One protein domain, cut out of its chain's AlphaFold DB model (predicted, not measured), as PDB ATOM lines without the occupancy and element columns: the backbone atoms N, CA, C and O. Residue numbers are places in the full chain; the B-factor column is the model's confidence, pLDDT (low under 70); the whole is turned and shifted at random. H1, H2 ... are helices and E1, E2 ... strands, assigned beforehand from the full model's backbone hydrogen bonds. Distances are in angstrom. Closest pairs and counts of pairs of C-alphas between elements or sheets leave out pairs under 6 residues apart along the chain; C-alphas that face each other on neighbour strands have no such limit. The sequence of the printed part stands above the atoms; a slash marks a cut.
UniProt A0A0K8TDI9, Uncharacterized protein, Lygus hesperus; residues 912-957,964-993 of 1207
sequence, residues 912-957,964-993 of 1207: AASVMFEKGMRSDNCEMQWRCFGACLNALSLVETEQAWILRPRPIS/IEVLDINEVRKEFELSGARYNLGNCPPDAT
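Overview. This is residues 912 to 957 and 964 to 993 of the 1207 residues of an uncharacterized protein of Lygus hesperus (UniProt A0A0K8TDI9). Three helices run side by side, each opposite to the one before, with H2 in the middle and H1 and H3 packed on it. A very short ribbon of two strands, E1 and E2, lies at the side away from H2, near the first part of H1 and the start of H3. The printed part has 76 residues, with three named helices and two named strands in the order H1, H2, E1, E2, H3; the sheet is E1 - E2, antiparallel, and the class is mostly helix. The whole is compact, with a radius of gyration of the C-alphas of 12.1 A and spans of 38 by 27 by 18 A.

Arrangement. H1, residues 912 to 921, and H2, residues 926 to 941, form a helical hairpin; they touch, closest at the C-alphas of Gly 920 and Gln 929, 4.3 A apart, at a shallow tilt of 22 degrees, opposite ways. E1, residues 949 to 951, comes closest to H1 at the C-alphas of Ile 950 and Ser 914, 6.1 A apart. E2, residues 966 to 968, is the antiparallel neighbour of E1, at 148 degrees between their directions; N 967 and O 950 are within hydrogen-bond range at 2.8 A, as are N 950 and O 967 at 3.1 A. E2 is apart from H1 and H2. H3, residues 969 to 984, touches H2, closest at the C-alphas of Tyr 983 and Cys 926, 5.0 A apart, at a shallow tilt of 24 degrees, opposite ways. H1 and H3 are near each other. In H1, H2 and H3 every O i to N i+4 pair is within hydrogen-bond range.

Along the chain. H1 begins at C-alpha 912, (-27.169, 20.843, 14.246), and measures 14.5 A from first to last C-alpha. H2 measures 22.4 A, E1 7.0 A and E2 6.6 A. H3 measures 22.5 A and ends at C-alpha 984, (-3.338, 32.063, 12.671).

Size, cuts and confidence. The two C-alphas farthest apart, those of Glu 946 and Asn 987, are 38.4 A apart. Residues 958 to 963 are not printed, and C-alphas 957 and 964 are 14.9 A apart across this cut, which lies in the link from E1 to E2. Of the links printed whole, none is long. The mean pLDDT of the printed part is 79.1; it is under 70 at residues 946, 953 to 957, 964, and 986 to 987.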
ATOM      1  N   ALA A 912     -28.131  20.089  13.437       84.81
ATOM      2  CA  ALA A 912     -27.169  20.843  14.246       84.81
ATOM      3  C   ALA A 912     -25.878  21.174  13.469       84.81
ATOM      4  O   ALA A 912     -25.406  22.313  13.505       84.81
ATOM      5  N   ALA A 913     -25.347  20.207  12.713       84.81
ATOM      6  CA  ALA A 913     -24.189  20.402  11.849       84.81
ATOM      7  C   ALA A 913     -24.438  21.456  10.759       84.81
ATOM      8  O   ALA A 913     -23.611  22.349  10.576       84.81
ATOM      9  N   SER A 914     -25.585  21.385  10.077       85.44
ATOM     10  CA  SER A 914     -25.974  22.345   9.034       85.44
ATOM     11  C   SER A 914     -26.071  23.781   9.571       85.44
ATOM     12  O   SER A 914     -25.527  24.714   8.985       85.44
ATOM     13  N   VAL A 915     -26.681  23.951  10.749       85.94
ATOM     14  CA  VAL A 915     -26.860  25.253  11.419       85.94
ATOM     15  C   VAL A 915     -25.510  25.893  11.767       85.94
ATOM     16  O   VAL A 915     -25.307  27.081  11.514       85.94
ATOM     17  N   MET A 916     -24.566  25.122  12.318       87.88
ATOM     18  CA  MET A 916     -23.227  25.636  12.648       87.88
ATOM     19  C   MET A 916     -22.375  25.906  11.409       87.88
ATOM     20  O   MET A 916     -21.590  26.856  11.407       87.88
ATOM     21  N   PHE A 917     -22.558  25.126  10.345       85.88
ATOM     22  CA  PHE A 917     -21.904  25.386   9.068       85.88
ATOM     23  C   PHE A 917     -22.397  26.695   8.435       85.88
ATOM     24  O   PHE A 917     -21.588  27.533   8.043       85.88
ATOM     25  N   GLU A 918     -23.713  26.923   8.414       84.19
ATOM     26  CA  GLU A 918     -24.313  28.176   7.937       84.19
ATOM     27  C   GLU A 918     -23.841  29.382   8.762       84.19
ATOM     28  O   GLU A 918     -23.498  30.426   8.205       84.19
ATOM     29  N   LYS A 919     -23.743  29.223  10.087       85.88
ATOM     30  CA  LYS A 919     -23.201  30.252  10.981       85.88
ATOM     31  C   LYS A 919     -21.740  30.593  10.660       85.88
ATOM     32  O   LYS A 919     -21.399  31.771  10.635       85.88
ATOM     33  N   GLY A 920     -20.894  29.591  10.410       83.94
ATOM     34  CA  GLY A 920     -19.484  29.795  10.050       83.94
ATOM     35  C   GLY A 920     -19.293  30.431   8.667       83.94
ATOM     36  O   GLY A 920     -18.381  31.225   8.466       83.94
ATOM     37  N   MET A 921     -20.188  30.146   7.721       81.19
ATOM     38  CA  MET A 921     -20.179  30.782   6.398       81.19
ATOM     39  C   MET A 921     -20.533  32.274   6.447       81.19
ATOM     40  O   MET A 921     -20.064  33.034   5.610       81.19
ATOM     41  N   ARG A 922     -21.362  32.697   7.405       80.56
ATOM     42  CA  ARG A 922     -21.806  34.093   7.550       80.56
ATOM     43  C   ARG A 922     -20.943  34.930   8.493       80.56
ATOM     44  O   ARG A 922     -21.281  36.084   8.736       80.56
ATOM     45  N   SER A 923     -19.911  34.347   9.099       80.94
ATOM     46  CA  SER A 923     -19.124  35.032  10.119       80.94
ATOM     47  C   SER A 923     -18.042  35.916   9.515       80.94
ATOM     48  O   SER A 923     -17.179  35.418   8.798       80.94
ATOM     49  N   ASP A 924     -18.001  37.176   9.943       75.81
ATOM     50  CA  ASP A 924     -16.958  38.135   9.547       75.81
ATOM     51  C   ASP A 924     -15.626  37.933  10.303       75.81
ATOM     52  O   ASP A 924     -14.632  38.607  10.038       75.81
ATOM     53  N   ASN A 925     -15.592  37.017  11.280       81.75
ATOM     54  CA  ASN A 925     -14.428  36.748  12.120       81.75
ATOM     55  C   ASN A 925     -13.876  35.339  11.859       81.75
ATOM     56  O   ASN A 925     -14.568  34.342  12.081       81.75
ATOM     57  N   CYS A 926     -12.599  35.266  11.479       80.19
ATOM     58  CA  CYS A 926     -11.854  34.029  11.237       80.19
ATOM     59  C   CYS A 926     -11.855  33.072  12.442       80.19
ATOM     60  O   CYS A 926     -11.942  31.859  12.262       80.19
ATOM     61  N   GLU A 927     -11.820  33.591  13.674       83.56
ATOM     62  CA  GLU A 927     -11.879  32.763  14.886       83.56
ATOM     63  C   GLU A 927     -13.240  32.068  15.031       83.56
ATOM     64  O   GLU A 927     -13.325  30.874  15.324       83.56
ATOM     65  N   MET A 928     -14.323  32.818  14.806       83.00
ATOM     66  CA  MET A 928     -15.683  32.288  14.887       83.00
ATOM     67  C   MET A 928     -15.946  31.284  13.767       83.00
ATOM     68  O   MET A 928     -16.530  30.237  14.034       83.00
ATOM     69  N   GLN A 929     -15.458  31.561  12.556       85.12
ATOM     70  CA  GLN A 929     -15.515  30.641  11.423       85.12
ATOM     71  C   GLN A 929     -14.855  29.298  11.767       85.12
ATOM     72  O   GLN A 929     -15.480  28.243  11.638       85.12
ATOM     73  N   TRP A 930     -13.630  29.344  12.296       85.38
ATOM     74  CA  TRP A 930     -12.870  28.162  12.697       85.38
ATOM     75  C   TRP A 930     -13.584  27.344  13.785       85.38
ATOM     76  O   TRP A 930     -13.767  26.131  13.644       85.38
ATOM     77  N   ARG A 931     -14.078  28.005  14.842       86.94
ATOM     78  CA  ARG A 931     -14.838  27.347  15.922       86.94
ATOM     79  C   ARG A 931     -16.148  26.729  15.420       86.94
ATOM     80  O   ARG A 931     -16.494  25.621  15.828       86.94
ATOM     81  N   CYS A 932     -16.873  27.418  14.538       88.06
ATOM     82  CA  CYS A 932     -18.129  26.936  13.964       88.06
ATOM     83  C   CYS A 932     -17.925  25.713  13.064       88.06
ATOM     84  O   CYS A 932     -18.670  24.741  13.190       88.06
ATOM     85  N   PHE A 933     -16.897  25.712  12.211       87.44
ATOM     86  CA  PHE A 933     -16.565  24.538  11.402       87.44
ATOM     87  C   PHE A 933     -16.059  23.369  12.251       87.44
ATOM     88  O   PHE A 933     -16.421  22.227  11.974       87.44
ATOM     89  N   GLY A 934     -15.333  23.635  13.341       86.56
ATOM     90  CA  GLY A 934     -14.983  22.608  14.326       86.56
ATOM     91  C   GLY A 934     -16.218  21.981  14.988       86.56
ATOM     92  O   GLY A 934     -16.339  20.759  15.052       86.56
ATOM     93  N   ALA A 935     -17.184  22.801  15.421       86.50
ATOM     94  CA  ALA A 935     -18.447  22.319  15.989       86.50
ATOM     95  C   ALA A 935     -19.289  21.534  14.968       86.50
ATOM     96  O   ALA A 935     -19.865  20.501  15.308       86.50
ATOM     97  N   CYS A 936     -19.321  21.982  13.710       88.00
ATOM     98  CA  CYS A 936     -19.959  21.268  12.605       88.00
ATOM     99  C   CYS A 936     -19.324  19.887  12.384       88.00
ATOM    100  O   CYS A 936     -20.036  18.887  12.316       88.00
ATOM    101  N   LEU A 937     -17.991  19.817  12.341       86.25
ATOM    102  CA  LEU A 937     -17.256  18.570  12.140       86.25
ATOM    103  C   LEU A 937     -17.480  17.586  13.295       86.25
ATOM    104  O   LEU A 937     -17.688  16.398  13.053       86.25
ATOM    105  N   ASN A 938     -17.529  18.084  14.533       87.88
ATOM    106  CA  ASN A 938     -17.879  17.273  15.698       87.88
ATOM    107  C   ASN A 938     -19.312  16.734  15.591       87.88
ATOM    108  O   ASN A 938     -19.522  15.537  15.766       87.88
ATOM    109  N   ALA A 939     -20.289  17.575  15.237       86.31
ATOM    110  CA  ALA A 939     -21.672  17.137  15.053       86.31
ATOM    111  C   ALA A 939     -21.816  16.114  13.910       86.31
ATOM    112  O   ALA A 939     -22.553  15.146  14.063       86.31
ATOM    113  N   LEU A 940     -21.078  16.268  12.803       85.00
ATOM    114  CA  LEU A 940     -21.067  15.303  11.694       85.00
ATOM    115  C   LEU A 940     -20.381  13.989  12.047       85.00
ATOM    116  O   LEU A 940     -20.802  12.945  11.564       85.00
ATOM    117  N   SER A 941     -19.363  14.018  12.909       84.12
ATOM    118  CA  SER A 941     -18.696  12.799  13.378       84.12
ATOM    119  C   SER A 941     -19.586  11.919  14.263       84.12
ATOM    120  O   SER A 941     -19.316  10.730  14.407       84.12
ATOM    121  N   LEU A 942     -20.652  12.497  14.833       83.56
ATOM    122  CA  LEU A 942     -21.666  11.788  15.618       83.56
ATOM    123  C   LEU A 942     -22.795  11.209  14.748       83.56
ATOM    124  O   LEU A 942     -23.636  10.473  15.257       83.56
ATOM    125  N   VAL A 943     -22.836  11.547  13.455       83.94
ATOM    126  CA  VAL A 943     -23.797  11.007  12.485       83.94
ATOM    127  C   VAL A 943     -23.225   9.724  11.878       83.94
ATOM    128  O   VAL A 943     -22.019   9.606  11.670       83.94
ATOM    129  N   GLU A 944     -24.089   8.755  11.573       77.19
ATOM    130  CA  GLU A 944     -23.695   7.534  10.864       77.19
ATOM    131  C   GLU A 944     -22.970   7.862   9.547       77.19
ATOM    132  O   GLU A 944     -23.358   8.778   8.816       77.19
ATOM    133  N   THR A 945     -21.925   7.096   9.217       70.69
ATOM    134  CA  THR A 945     -20.994   7.390   8.110       70.69
ATOM    135  C   THR A 945     -21.662   7.513   6.741       70.69
ATOM    136  O   THR A 945     -21.146   8.214   5.879       70.69
ATOM    137  N   GLU A 946     -22.817   6.874   6.538       69.25
ATOM    138  CA  GLU A 946     -23.584   6.942   5.287       69.25
ATOM    139  C   GLU A 946     -24.427   8.227   5.164       69.25
ATOM    140  O   GLU A 946     -24.802   8.631   4.064       69.25
ATOM    141  N   GLN A 947     -24.717   8.905   6.279       73.75
ATOM    142  CA  GLN A 947     -25.558  10.109   6.323       73.75
ATOM    143  C   GLN A 947     -24.781  11.397   6.641       73.75
ATOM    144  O   GLN A 947     -25.392  12.472   6.702       73.75
ATOM    145  N   ALA A 948     -23.461  11.291   6.825       78.44
ATOM    146  CA  ALA A 948     -22.541  12.351   7.240       78.44
ATOM    147  C   ALA A 948     -22.172  13.325   6.100       78.44
ATOM    148  O   ALA A 948     -21.002  13.523   5.771       78.44
ATOM    149  N   TRP A 949     -23.195  13.953   5.521       80.38
ATOM    150  CA  TRP A 949     -23.085  14.989   4.496       80.38
ATOM    151  C   TRP A 949     -23.966  16.193   4.843       80.38
ATOM    152  O   TRP A 949     -25.017  16.055   5.486       80.38
ATOM    153  N   ILE A 950     -23.555  17.381   4.395       83.12
ATOM    154  CA  ILE A 950     -24.319  18.629   4.533       83.12
ATOM    155  C   ILE A 950     -24.483  19.312   3.179       83.12
ATOM    156  O   ILE A 950     -23.678  19.136   2.272       83.12
ATOM    157  N   LEU A 951     -25.536  20.111   3.042       79.69
ATOM    158  CA  LEU A 951     -25.722  20.963   1.870       79.69
ATOM    159  C   LEU A 951     -25.046  22.300   2.130       79.69
ATOM    160  O   LEU A 951     -25.259  22.889   3.193       79.69
ATOM    161  N   ARG A 952     -24.270  22.800   1.167       75.38
ATOM    162  CA  ARG A 952     -23.695  24.139   1.275       75.38
ATOM    163  C   ARG A 952     -24.812  25.195   1.210       75.38
ATOM    164  O   ARG A 952     -25.514  25.264   0.198       75.38
ATOM    165  N   PRO A 953     -24.991  26.038   2.245       63.19
ATOM    166  CA  PRO A 953     -25.952  27.136   2.199       63.19
ATOM    167  C   PRO A 953     -25.509  28.161   1.148       63.19
ATOM    168  O   PRO A 953     -24.347  28.570   1.130       63.19
ATOM    169  N   ARG A 954     -26.415  28.562   0.250       62.12
ATOM    170  CA  ARG A 954     -26.100  29.462  -0.872       62.12
ATOM    171  C   ARG A 954     -25.843  30.897  -0.370       62.12
ATOM    172  O   ARG A 954     -26.706  31.436   0.325       62.12
ATOM    173  N   PRO A 955     -24.723  31.556  -0.727       53.19
ATOM    174  CA  PRO A 955     -24.595  33.001  -0.567       53.19
ATOM    175  C   PRO A 955     -25.540  33.710  -1.551       53.19
ATOM    176  O   PRO A 955     -25.697  33.287  -2.694       53.19
ATOM    177  N   ILE A 956     -26.178  34.795  -1.106       51.09
ATOM    178  CA  ILE A 956     -27.260  35.517  -1.814       51.09
ATOM    179  C   ILE A 956     -26.806  36.105  -3.179       51.09
ATOM    180  O   ILE A 956     -27.628  36.546  -3.972       51.09
ATOM    181  N   SER A 957     -25.508  36.083  -3.496       44.44
ATOM    182  CA  SER A 957     -24.881  36.840  -4.588       44.44
ATOM    183  C   SER A 957     -24.363  36.025  -5.789       44.44
ATOM    184  O   SER A 957     -23.556  36.551  -6.553       44.44
ATOM    185  N   ILE A 964     -26.745  22.373  -6.530       59.84
ATOM    186  CA  ILE A 964     -26.652  22.104  -5.082       59.84
ATOM    187  C   ILE A 964     -25.330  21.364  -4.815       59.84
ATOM    188  O   ILE A 964     -25.164  20.233  -5.263       59.84
ATOM    189  N   GLU A 965     -24.397  21.993  -4.095       70.50
ATOM    190  CA  GLU A 965     -23.121  21.378  -3.696       70.50
ATOM    191  C   GLU A 965     -23.310  20.596  -2.382       70.50
ATOM    192  O   GLU A 965     -23.693  21.166  -1.351       70.50
ATOM    193  N   VAL A 966     -23.088  19.281  -2.435       76.31
ATOM    194  CA  VAL A 966     -23.098  18.381  -1.272       76.31
ATOM    195  C   VAL A 966     -21.676  18.296  -0.742       76.31
ATOM    196  O   VAL A 966     -20.780  17.927  -1.493       76.31
ATOM    197  N   LEU A 967     -21.486  18.641   0.531       76.69
ATOM    198  CA  LEU A 967     -20.186  18.620   1.191       76.69
ATOM    199  C   LEU A 967     -20.052  17.380   2.073       76.69
ATOM    200  O   LEU A 967     -20.834  17.180   3.013       76.69
ATOM    201  N   ASP A 968     -19.010  16.602   1.804       81.38
ATOM    202  CA  ASP A 968     -18.611  15.462   2.627       81.38
ATOM    203  C   ASP A 968     -17.731  15.900   3.809       81.38
ATOM    204  O   ASP A 968     -17.123  16.975   3.819       81.38
ATOM    205  N   ILE A 969     -17.570  15.020   4.803       81.38
ATOM    206  CA  ILE A 969     -16.754  15.284   6.003       81.38
ATOM    207  C   ILE A 969     -15.313  15.731   5.686       81.38
ATOM    208  O   ILE A 969     -14.723  16.530   6.415       81.38
ATOM    209  N   ASN A 970     -14.740  15.248   4.578       80.31
ATOM    210  CA  ASN A 970     -13.395  15.614   4.136       80.31
ATOM    211  C   ASN A 970     -13.330  17.035   3.560       80.31
ATOM    212  O   ASN A 970     -12.288  17.680   3.647       80.31
ATOM    213  N   GLU A 971     -14.419  17.533   2.985       80.62
ATOM    214  CA  GLU A 971     -14.498  18.888   2.441       80.62
ATOM    215  C   GLU A 971     -14.730  19.906   3.553       80.62
ATOM    216  O   GLU A 971     -14.024  20.912   3.614       80.62
ATOM    217  N   VAL A 972     -15.588  19.577   4.525       81.69
ATOM    218  CA  VAL A 972     -15.731  20.366   5.760       81.69
ATOM    219  C   VAL A 972     -14.400  20.438   6.518       81.69
ATOM    220  O   VAL A 972     -14.033  21.493   7.034       81.69
ATOM    221  N   ARG A 973     -13.613  19.352   6.525       84.06
ATOM    222  CA  ARG A 973     -12.256  19.350   7.096       84.06
ATOM    223  C   ARG A 973     -11.301  20.292   6.359       84.06
ATOM    224  O   ARG A 973     -10.499  20.950   7.009       84.06
ATOM    225  N   LYS A 974     -11.375  20.383   5.026       83.12
ATOM    226  CA  LYS A 974     -10.559  21.339   4.255       83.12
ATOM    227  C   LYS A 974     -10.902  22.785   4.625       83.12
ATOM    228  O   LYS A 974      -9.989  23.575   4.840       83.12
ATOM    229  N   GLU A 975     -12.187  23.112   4.745       81.88
ATOM    230  CA  GLU A 975     -12.649  24.448   5.158       81.88
ATOM    231  C   GLU A 975     -12.261  24.773   6.616       81.88
ATOM    232  O   GLU A 975     -11.877  25.901   6.938       81.88
ATOM    233  N   PHE A 976     -12.267  23.775   7.505       85.69
ATOM    234  CA  PHE A 976     -11.761  23.917   8.873       85.69
ATOM    235  C   PHE A 976     -10.258  24.245   8.918       85.69
ATOM    236  O   PHE A 976      -9.854  25.194   9.587       85.69
ATOM    237  N   GLU A 977      -9.421  23.508   8.185       82.44
ATOM    238  CA  GLU A 977      -7.973  23.772   8.135       82.44
ATOM    239  C   GLU A 977      -7.660  25.130   7.485       82.44
ATOM    240  O   GLU A 977      -6.780  25.860   7.945       82.44
ATOM    241  N   LEU A 978      -8.414  25.507   6.446       84.19
ATOM    242  CA  LEU A 978      -8.283  26.803   5.781       84.19
ATOM    243  C   LEU A 978      -8.644  27.962   6.720       84.19
ATOM    244  O   LEU A 978      -7.884  28.922   6.837       84.19
ATOM    245  N   SER A 979      -9.776  27.870   7.422       82.69
ATOM    246  CA  SER A 979     -10.188  28.881   8.410       82.69
ATOM    247  C   SER A 979      -9.231  28.959   9.602       82.69
ATOM    248  O   SER A 979      -8.913  30.058  10.057       82.69
ATOM    249  N   GLY A 980      -8.684  27.827  10.054       83.56
ATOM    250  CA  GLY A 980      -7.632  27.794  11.072       83.56
ATOM    251  C   GLY A 980      -6.364  28.527  10.625       83.56
ATOM    252  O   GLY A 980      -5.778  29.286  11.397       83.56
ATOM    253  N   ALA A 981      -5.969  28.378   9.359       80.00
ATOM    254  CA  ALA A 981      -4.860  29.143   8.798       80.00
ATOM    255  C   ALA A 981      -5.158  30.648   8.713       80.00
ATOM    256  O   ALA A 981      -4.307  31.448   9.093       80.00
ATOM    257  N   ARG A 982      -6.368  31.043   8.289       82.88
ATOM    258  CA  ARG A 982      -6.798  32.457   8.282       82.88
ATOM    259  C   ARG A 982      -6.724  33.078   9.677       82.88
ATOM    260  O   ARG A 982      -6.228  34.193   9.820       82.88
ATOM    261  N   TYR A 983      -7.170  32.348  10.700       82.38
ATOM    262  CA  TYR A 983      -7.089  32.778  12.095       82.38
ATOM    263  C   TYR A 983      -5.635  32.967  12.559       82.38
ATOM    264  O   TYR A 983      -5.293  34.019  13.095       82.38
ATOM    265  N   ASN A 984      -4.752  32.002  12.277       79.19
ATOM    266  CA  ASN A 984      -3.338  32.063  12.671       79.19
ATOM    267  C   ASN A 984      -2.544  33.211  12.013       79.19
ATOM    268  O   ASN A 984      -1.467  33.556  12.500       79.19
ATOM    269  N   LEU A 985      -3.050  33.794  10.921       76.56
ATOM    270  CA  LEU A 985      -2.439  34.933  10.226       76.56
ATOM    271  C   LEU A 985      -2.811  36.299  10.824       76.56
ATOM    272  O   LEU A 985      -2.186  37.300  10.465       76.56
ATOM    273  N   GLY A 986      -3.820  36.371  11.702       66.31
ATOM    274  CA  GLY A 986      -4.260  37.576  12.427       66.31
ATOM    275  C   GLY A 986      -4.921  38.677  11.579       66.31
ATOM    276  O   GLY A 986      -5.981  39.171  11.943       66.31
ATOM    277  N   ASN A 987      -4.335  39.033  10.433       65.81
ATOM    278  CA  ASN A 987      -4.757  40.132   9.550       65.81
ATOM    279  C   ASN A 987      -5.417  39.647   8.244       65.81
ATOM    280  O   ASN A 987      -5.474  40.387   7.262       65.81
ATOM    281  N   CYS A 988      -5.865  38.393   8.193       75.50
ATOM    282  CA  CYS A 988      -6.471  37.816   6.996       75.50
ATOM    283  C   CYS A 988      -7.996  38.001   7.022       75.50
ATOM    284  O   CYS A 988      -8.615  37.599   8.012       75.50
ATOM    285  N   PRO A 989      -8.625  38.543   5.959       75.69
ATOM    286  CA  PRO A 989     -10.078  38.562   5.874       75.69
ATOM    287  C   PRO A 989     -10.632  37.128   5.753       75.69
ATOM    288  O   PRO A 989      -9.964  36.254   5.185       75.69
ATOM    289  N   PRO A 990     -11.852  36.869   6.260       71.25
ATOM    290  CA  PRO A 990     -12.478  35.544   6.227       71.25
ATOM    291  C   PRO A 990     -12.774  35.067   4.797       71.25
ATOM    292  O   PRO A 990     -12.797  33.863   4.554       71.25
ATOM    293  N   ASP A 991     -12.917  35.995   3.848       72.50
ATOM    294  CA  ASP A 991     -13.196  35.712   2.435       72.50
ATOM    295  C   ASP A 991     -11.932  35.564   1.576       72.50
ATOM    296  O   ASP A 991     -12.032  35.380   0.363       72.50
ATOM    297  N   ALA A 992     -10.739  35.631   2.181       78.25
ATOM    298  CA  ALA A 992      -9.482  35.511   1.451       78.25
ATOM    299  C   ALA A 992      -9.435  34.212   0.640       78.25
ATOM    300  O   ALA A 992      -9.719  33.120   1.155       78.25
ATOM    301  N   THR A 993      -9.040  34.332  -0.624       81.06
ATOM    302  CA  THR A 993      -8.870  33.186  -1.519       81.06
ATOM    303  C   THR A 993      -7.782  32.246  -0.997       81.06
ATOM    304  O   THR A 993      -6.915  32.626  -0.206       81.06
TER     305      THR A 993